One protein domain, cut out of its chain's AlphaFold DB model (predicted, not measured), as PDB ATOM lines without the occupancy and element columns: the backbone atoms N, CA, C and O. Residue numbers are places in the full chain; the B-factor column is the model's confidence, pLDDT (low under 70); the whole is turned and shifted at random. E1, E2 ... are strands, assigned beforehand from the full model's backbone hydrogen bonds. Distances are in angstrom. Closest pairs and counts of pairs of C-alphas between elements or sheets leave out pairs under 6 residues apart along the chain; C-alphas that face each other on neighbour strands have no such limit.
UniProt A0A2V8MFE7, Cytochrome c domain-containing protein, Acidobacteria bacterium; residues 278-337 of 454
ATOM      1  N   PRO A 278      21.221  -8.642 -17.912       90.44
ATOM      2  CA  PRO A 278      20.417  -7.795 -17.043       90.44
ATOM      3  C   PRO A 278      19.392  -6.973 -17.833       90.44
ATOM      4  O   PRO A 278      19.581  -6.666 -19.013       90.44
ATOM      5  N   ALA A 279      18.340  -6.521 -17.149       90.94
ATOM      6  CA  ALA A 279      17.378  -5.583 -17.720       90.94
ATOM      7  C   ALA A 279      18.077  -4.331 -18.291       90.94
ATOM      8  O   ALA A 279      18.990  -3.777 -17.674       90.94
ATOM      9  N   GLY A 280      17.650  -3.893 -19.480       89.69
ATOM     10  CA  GLY A 280      18.206  -2.721 -20.165       89.69
ATOM     11  C   GLY A 280      19.621  -2.903 -20.723       89.69
ATOM     12  O   GLY A 280      20.204  -1.933 -21.196       89.69
ATOM     13  N   ARG A 281      20.195  -4.113 -20.674       88.81
ATOM     14  CA  ARG A 281      21.520  -4.420 -21.229       88.81
ATOM     15  C   ARG A 281      21.447  -5.581 -22.208       88.81
ATOM     16  O   ARG A 281      20.544  -6.411 -22.140       88.81
ATOM     17  N   GLY A 282      22.433  -5.646 -23.102       87.31
ATOM     18  CA  GLY A 282      22.578  -6.755 -24.037       87.31
ATOM     19  C   GLY A 282      21.294  -7.006 -24.828       87.31
ATOM     20  O   GLY A 282      20.769  -6.083 -25.443       87.31
ATOM     21  N   VAL A 283      20.762  -8.229 -24.787       85.12
ATOM     22  CA  VAL A 283      19.545  -8.597 -25.527       85.12
ATOM     23  C   VAL A 283      18.279  -7.899 -25.040       85.12
ATOM     24  O   VAL A 283      17.270  -7.905 -25.747       85.12
ATOM     25  N   HIS A 284      18.326  -7.272 -23.865       88.31
ATOM     26  CA  HIS A 284      17.233  -6.492 -23.289       88.31
ATOM     27  C   HIS A 284      17.421  -4.975 -23.429       88.31
ATOM     28  O   HIS A 284      16.620  -4.223 -22.871       88.31
ATOM     29  N   ALA A 285      18.459  -4.503 -24.129       87.81
ATOM     30  CA  ALA A 285      18.660  -3.072 -24.332       87.81
ATOM     31  C   ALA A 285      17.680  -2.520 -25.397       87.81
ATOM     32  O   ALA A 285      17.455  -3.189 -26.416       87.81
ATOM     33  N   PRO A 286      17.072  -1.332 -25.192       88.12
ATOM     34  CA  PRO A 286      16.070  -0.775 -26.106       88.12
ATOM     35  C   PRO A 286      16.551  -0.620 -27.553       88.12
ATOM     36  O   PRO A 286      15.776  -0.827 -28.484       88.12
ATOM     37  N   GLU A 287      17.830  -0.315 -27.761       85.06
ATOM     38  CA  GLU A 287      18.444  -0.171 -29.084       85.06
ATOM     39  C   GLU A 287      18.460  -1.477 -29.902       85.06
ATOM     40  O   GLU A 287      18.563  -1.441 -31.127       85.06
ATOM     41  N   TYR A 288      18.294  -2.631 -29.245       82.25
ATOM     42  CA  TYR A 288      18.214  -3.954 -29.872       82.25
ATOM     43  C   TYR A 288      16.787  -4.531 -29.882       82.25
ATOM     44  O   TYR A 288      16.566  -5.701 -30.228       82.25
ATOM     45  N   ALA A 289      15.787  -3.712 -29.544       81.25
ATOM     46  CA  ALA A 289      14.372  -4.060 -29.627       81.25
ATOM     47  C   ALA A 289      13.870  -4.006 -31.084       81.25
ATOM     48  O   ALA A 289      13.134  -3.106 -31.479       81.25
ATOM     49  N   LEU A 290      14.278  -4.979 -31.906       68.94
ATOM     50  CA  LEU A 290      13.850  -5.083 -33.304       68.94
ATOM     51  C   LEU A 290      12.587  -5.954 -33.465       68.94
ATOM     52  O   LEU A 290      12.459  -6.978 -32.784       68.94
ATOM     53  N   PRO A 291      11.675  -5.608 -34.398       59.19
ATOM     54  CA  PRO A 291      10.577  -6.484 -34.797       59.19
ATOM     55  C   PRO A 291      11.108  -7.777 -35.430       59.19
ATOM     56  O   PRO A 291      12.000  -7.747 -36.276       59.19
ATOM     57  N   GLY A 292      10.527  -8.917 -35.058       57.19
ATOM     58  CA  GLY A 292      10.957 -10.238 -35.518       57.19
ATOM     59  C   GLY A 292      11.711 -10.986 -34.427       57.19
ATOM     60  O   GLY A 292      11.473 -10.775 -33.237       57.19
ATOM     61  N   GLY A 293      12.615 -11.886 -34.815       54.12
ATOM     62  CA  GLY A 293      13.318 -12.715 -33.846       54.12
ATOM     63  C   GLY A 293      14.796 -12.830 -33.551       54.12
ATOM     64  O   GLY A 293      15.643 -12.693 -34.425       54.12
ATOM     65  N   GLY A 294      15.083 -13.059 -32.267       60.41
ATOM     66  CA  GLY A 294      16.415 -12.891 -31.673       60.41
ATOM     67  C   GLY A 294      16.525 -11.683 -30.743       60.41
ATOM     68  O   GLY A 294      17.503 -11.579 -30.010       60.41
ATOM     69  N   SER A 295      15.526 -10.793 -30.727       69.69
ATOM     70  CA  SER A 295      15.437  -9.716 -29.734       69.69
ATOM     71  C   SER A 295      14.925 -10.264 -28.397       69.69
ATOM     72  O   SER A 295      13.920 -10.980 -28.371       69.69
ATOM     73  N   GLY A 296      15.595  -9.914 -27.296       77.19
ATOM     74  CA  GLY A 296      15.186 -10.288 -25.941       77.19
ATOM     75  C   GLY A 296      15.584 -11.690 -25.479       77.19
ATOM     76  O   GLY A 296      15.071 -12.123 -24.451       77.19
ATOM     77  N   THR A 297      16.430 -12.424 -26.210       79.12
ATOM     78  CA  THR A 297      16.829 -13.790 -25.819       79.12
ATOM     79  C   THR A 297      18.253 -14.112 -26.266       79.12
ATOM     80  O   THR A 297      18.602 -13.870 -27.424       79.12
ATOM     81  N   ARG A 298      19.056 -14.696 -25.367       84.81
ATOM     82  CA  ARG A 298      20.374 -15.281 -25.681       84.81
ATOM     83  C   ARG A 298      20.195 -16.580 -26.474       84.81
ATOM     84  O   ARG A 298      19.321 -17.382 -26.151       84.81
ATOM     85  N   ARG A 299      21.005 -16.824 -27.511       82.94
ATOM     86  CA  ARG A 299      20.890 -18.038 -28.348       82.94
ATOM     87  C   ARG A 299      22.257 -18.573 -28.728       82.94
ATOM     88  O   ARG A 299      22.822 -18.163 -29.738       82.94
ATOM     89  N   ILE A 300      22.770 -19.490 -27.919       85.62
ATOM     90  CA  ILE A 300      24.098 -20.066 -28.118       85.62
ATOM     91  C   ILE A 300      24.021 -21.230 -29.108       85.62
ATOM     92  O   ILE A 300      23.275 -22.181 -28.893       85.62
ATOM     93  N   GLN A 301      24.810 -21.152 -30.174       85.06
ATOM     94  CA  GLN A 301      25.022 -22.201 -31.170       85.06
ATOM     95  C   GLN A 301      26.526 -22.488 -31.313       85.06
ATOM     96  O   GLN A 301      27.361 -21.784 -30.741       85.06
ATOM     97  N   ASP A 302      26.865 -23.536 -32.065       84.50
ATOM     98  CA  ASP A 302      28.237 -23.872 -32.472       84.50
ATOM     99  C   ASP A 302      29.228 -24.019 -31.311       84.50
ATOM    100  O   ASP A 302      30.230 -23.310 -31.225       84.50
ATOM    101  N   VAL A 303      28.963 -24.965 -30.408       88.94
ATOM    102  CA  VAL A 303      29.890 -25.267 -29.311       88.94
ATOM    103  C   VAL A 303      31.216 -25.796 -29.876       88.94
ATOM    104  O   VAL A 303      31.265 -26.875 -30.471       88.94
ATOM    105  N   ARG A 304      32.303 -25.043 -29.683       92.56
ATOM    106  CA  ARG A 304      33.675 -25.404 -30.087       92.56
ATOM    107  C   ARG A 304      34.602 -25.447 -28.875       92.56
ATOM    108  O   ARG A 304      34.383 -24.732 -27.904       92.56
ATOM    109  N   PHE A 305      35.664 -26.241 -28.954       93.81
ATOM    110  CA  PHE A 305      36.689 -26.328 -27.913       93.81
ATOM    111  C   PHE A 305      38.027 -25.817 -28.454       93.81
ATOM    112  O   PHE A 305      38.393 -26.172 -29.575       93.81
ATOM    113  N   ASP A 306      38.747 -24.997 -27.681       93.88
ATOM    114  CA  ASP A 306      40.168 -24.727 -27.957       93.88
ATOM    115  C   ASP A 306      41.074 -25.836 -27.399       93.88
ATOM    116  O   ASP A 306      40.612 -26.769 -26.734       93.88
ATOM    117  N   ALA A 307      42.372 -25.760 -27.703       94.12
ATOM    118  CA  ALA A 307      43.361 -26.749 -27.276       94.12
ATOM    119  C   ALA A 307      43.489 -26.825 -25.745       94.12
ATOM    120  O   ALA A 307      43.808 -27.876 -25.190       94.12
ATOM    121  N   GLU A 308      43.184 -25.731 -25.051       91.50
ATOM    122  CA  GLU A 308      43.156 -25.656 -23.597       91.50
ATOM    123  C   GLU A 308      41.827 -26.169 -23.020       91.50
ATOM    124  O   GLU A 308      41.648 -26.193 -21.802       91.50
ATOM    125  N   GLY A 309      40.863 -26.577 -23.849       90.50
ATOM    126  CA  GLY A 309      39.555 -27.079 -23.429       90.50
ATOM    127  C   GLY A 309      38.606 -25.995 -22.912       90.50
ATOM    128  O   GLY A 309      37.684 -26.304 -22.160       90.50
ATOM    129  N   ASN A 310      38.833 -24.724 -23.255       94.94
ATOM    130  CA  ASN A 310      37.806 -23.697 -23.109       94.94
ATOM    131  C   ASN A 310      36.737 -23.883 -24.182       94.94
ATOM    132  O   ASN A 310      37.014 -24.333 -25.293       94.94
ATOM    133  N   VAL A 311      35.521 -23.481 -23.847       94.94
ATOM    134  CA  VAL A 311      34.339 -23.667 -24.678       94.94
ATOM    135  C   VAL A 311      33.975 -22.346 -25.328       94.94
ATOM    136  O   VAL A 311      33.805 -21.350 -24.630       94.94
ATOM    137  N   TYR A 312      33.821 -22.335 -26.642       94.88
ATOM    138  CA  TYR A 312      33.308 -21.199 -27.393       94.88
ATOM    139  C   TYR A 312      31.906 -21.504 -27.886       94.88
ATOM    140  O   TYR A 312      31.609 -22.640 -28.247       94.88
ATOM    141  N   GLY A 313      31.062 -20.481 -27.913       91.88
ATOM    142  CA  GLY A 313      29.747 -20.530 -28.527       91.88
ATOM    143  C   GLY A 313      29.430 -19.217 -29.229       91.88
ATOM    144  O   GLY A 313      29.781 -18.133 -28.750       91.88
ATOM    145  N   SER A 314      28.758 -19.329 -30.367       89.81
ATOM    146  CA  SER A 314      28.216 -18.214 -31.133       89.81
ATOM    147  C   SER A 314      26.871 -17.813 -30.537       89.81
ATOM    148  O   SER A 314      25.916 -18.581 -30.602       89.81
ATOM    149  N   ASP A 315      26.764 -16.617 -29.969       87.56
ATOM    150  CA  ASP A 315      25.493 -16.080 -29.492       87.56
ATOM    151  C   ASP A 315      24.793 -15.287 -30.595       87.56
ATOM    152  O   ASP A 315      25.238 -14.210 -31.008       87.56
ATOM    153  N   ARG A 316      23.676 -15.833 -31.067       82.31
ATOM    154  CA  ARG A 316      22.839 -15.253 -32.118       82.31
ATOM    155  C   ARG A 316      21.742 -14.332 -31.591       82.31
ATOM    156  O   ARG A 316      20.973 -13.815 -32.406       82.31
ATOM    157  N   GLY A 317      21.666 -14.117 -30.275       81.56
ATOM    158  CA  GLY A 317      20.874 -13.033 -29.698       81.56
ATOM    159  C   GLY A 317      21.295 -11.678 -30.275       81.56
ATOM    160  O   GLY A 317      22.387 -11.540 -30.820       81.56
ATOM    161  N   ILE A 318      20.423 -10.674 -30.224       81.06
ATOM    162  CA  ILE A 318      20.737  -9.319 -30.707       81.06
ATOM    163  C   ILE A 318      21.013  -8.441 -29.482       81.06
ATOM    164  O   ILE A 318      20.077  -8.254 -28.713       81.06
ATOM    165  N   PRO A 319      22.237  -7.918 -29.270       83.19
ATOM    166  CA  PRO A 319      23.382  -7.941 -30.176       83.19
ATOM    167  C   PRO A 319      24.129  -9.274 -30.120       83.19
ATOM    168  O   PRO A 319      24.234  -9.892 -29.058       83.19
ATOM    169  N   ARG A 320      24.691  -9.666 -31.267       85.38
ATOM    170  CA  ARG A 320      25.393 -10.946 -31.439       85.38
ATOM    171  C   ARG A 320      26.748 -10.927 -30.764       85.38
ATOM    172  O   ARG A 320      27.414  -9.888 -30.763       85.38
ATOM    173  N   ARG A 321      27.185 -12.073 -30.241       88.81
ATOM    174  CA  ARG A 321      28.431 -12.177 -29.467       88.81
ATOM    175  C   ARG A 321      29.173 -13.464 -29.754       88.81
ATOM    176  O   ARG A 321      28.572 -14.481 -30.079       88.81
ATOM    177  N   LEU A 322      30.476 -13.428 -29.532       91.75
ATOM    178  CA  LEU A 322      31.239 -14.629 -29.233       91.75
ATOM    179  C   LEU A 322      31.287 -14.795 -27.714       91.75
ATOM    180  O   LEU A 322      31.624 -13.846 -27.005       91.75
ATOM    181  N   VAL A 323      30.970 -15.987 -27.218       92.88
ATOM    182  CA  VAL A 323      31.071 -16.335 -25.796       92.88
ATOM    183  C   VAL A 323      32.186 -17.355 -25.628       92.88
ATOM    184  O   VAL A 323      32.196 -18.368 -26.320       92.88
ATOM    185  N   LYS A 324      33.106 -17.107 -24.697       94.31
ATOM    186  CA  LYS A 324      34.089 -18.078 -24.208       94.31
ATOM    187  C   LYS A 324      33.774 -18.422 -22.758       94.31
ATOM    188  O   LYS A 324      33.591 -17.523 -21.939       94.31
ATOM    189  N   VAL A 325      33.770 -19.707 -22.434       93.75
ATOM    190  CA  VAL A 325      33.615 -20.250 -21.084       93.75
ATOM    191  C   VAL A 325      34.865 -21.053 -20.741       93.75
ATOM    192  O   VAL A 325      35.264 -21.939 -21.495       93.75
ATOM    193  N   ASN A 326      35.476 -20.777 -19.594       93.44
ATOM    194  CA  ASN A 326      36.461 -21.671 -18.997       93.44
ATOM    195  C   ASN A 326      35.714 -22.666 -18.095       93.44
ATOM    196  O   ASN A 326      35.265 -22.286 -17.011       93.44
ATOM    197  N   PRO A 327      35.554 -23.938 -18.499       90.62
ATOM    198  CA  PRO A 327      34.688 -24.864 -17.780       90.62
ATOM    199  C   PRO A 327      35.283 -25.349 -16.451       90.62
ATOM    200  O   PRO A 327      34.574 -25.988 -15.690       90.62
ATOM    201  N   ARG A 328      36.555 -25.036 -16.154       89.31
ATOM    202  CA  ARG A 328      37.222 -25.368 -14.879       89.31
ATOM    203  C   ARG A 328      36.954 -24.354 -13.772       89.31
ATOM    204  O   ARG A 328      37.082 -24.684 -12.601       89.31
ATOM    205  N   THR A 329      36.691 -23.107 -14.155       89.69
ATOM    206  CA  THR A 329      36.531 -21.969 -13.235       89.69
ATOM    207  C   THR A 329      35.144 -21.342 -13.323       89.69
ATOM    208  O   THR A 329      34.765 -20.568 -12.453       89.69
ATOM    209  N   GLY A 330      34.393 -21.633 -14.388       87.62
ATOM    210  CA  GLY A 330      33.121 -20.983 -14.698       87.62
ATOM    211  C   GLY A 330      33.268 -19.561 -15.247       87.62
ATOM    212  O   GLY A 330      32.251 -18.922 -15.526       87.62
ATOM    213  N   GLU A 331      34.502 -19.068 -15.415       91.00
ATOM    214  CA  GLU A 331      34.793 -17.735 -15.943       91.00
ATOM    215  C   GLU A 331      34.290 -17.595 -17.382       91.00
ATOM    216  O   GLU A 331      34.403 -18.517 -18.197       91.00
ATOM    217  N   ARG A 332      33.731 -16.422 -17.691       89.75
ATOM    218  CA  ARG A 332      33.124 -16.123 -18.986       89.75
ATOM    219  C   ARG A 332      33.673 -14.831 -19.537       89.75
ATOM    220  O   ARG A 332      33.762 -13.834 -18.828       89.75
ATOM    221  N   LYS A 333      33.968 -14.855 -20.829       92.94
ATOM    222  CA  LYS A 333      34.332 -13.670 -21.589       92.94
ATOM    223  C   LYS A 333      33.440 -13.579 -22.810       92.94
ATOM    224  O   LYS A 333      33.239 -14.569 -23.508       92.94
ATOM    225  N   GLU A 334      32.899 -12.395 -23.039       91.62
ATOM    226  CA  GLU A 334      32.013 -12.123 -24.162       91.62
ATOM    227  C   GLU A 334      32.603 -11.002 -25.013       91.62
ATOM    228  O   GLU A 334      33.177 -10.046 -24.489       91.62
ATOM    229  N   TRP A 335      32.442 -11.119 -26.326       91.25
ATOM    230  CA  TRP A 335      32.799 -10.075 -27.279       91.25
ATOM    231  C   TRP A 335      31.594  -9.794 -28.157       91.25
ATOM    232  O   TRP A 335      31.147 -10.677 -28.889       91.25
ATOM    233  N   VAL A 336      31.065  -8.574 -28.079       87.06
ATOM    234  CA  VAL A 336      30.007  -8.123 -28.986       87.06
ATOM    235  C   VAL A 336      30.582  -8.037 -30.396       87.06
ATOM    236  O   VAL A 336      31.709  -7.590 -30.595       87.06
ATOM    237  N   THR A 337      29.821  -8.522 -31.372       73.69
ATOM    238  CA  THR A 337      30.203  -8.451 -32.782       73.69
ATOM    239  C   THR A 337      29.459  -7.304 -33.452       73.69
ATOM    240  O   THR A 337      28.233  -7.320 -33.545       73.69
TER     241      THR A 337
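AT A GLANCE: This is residues 278 to 337 of the 454 residues of the protein "Cytochrome c domain-containing protein" of Acidobacteria bacterium (UniProt A0A2V8MFE7). With little regular structure, this is a twisted antiparallel meander of four strands, each beside the one before, with residues 278 to 299 winding beyond one end. Of 60 printed residues, 21 are in E1, E2, E3 and E4, the sheet's order too: all strand, no named helix. It is only just loose, close to compact: radius of gyration of the C-alphas 12.7 A, spans 39 by 20 by 15 A.

IN THESE COORDINATES: Start at C-alpha 278 (20.417, -7.795, -17.043); E1, residues 300 to 305, measures 14.1 A from first to last C-alpha. Next find E2, 311 to 315, 12.6 A; E3, 321 to 325, 12.7 A; E4, 332 to 336, 13.2 A, ending at (30.007, -8.123, -28.986).

HOW THE PARTS SIT: In hairpin E1 and E2, find N 301 and O 314 within hydrogen-bond range, 2.8 A; in hairpin E2 and E3, N 313 and O 323, 2.9 A; in hairpin E3 and E4, N 324 and O 333, 2.8 A. Edge strands E1 and E4 are apart.

THE WHOLE: The printed part has no cut; confidence is low at 290 to 295.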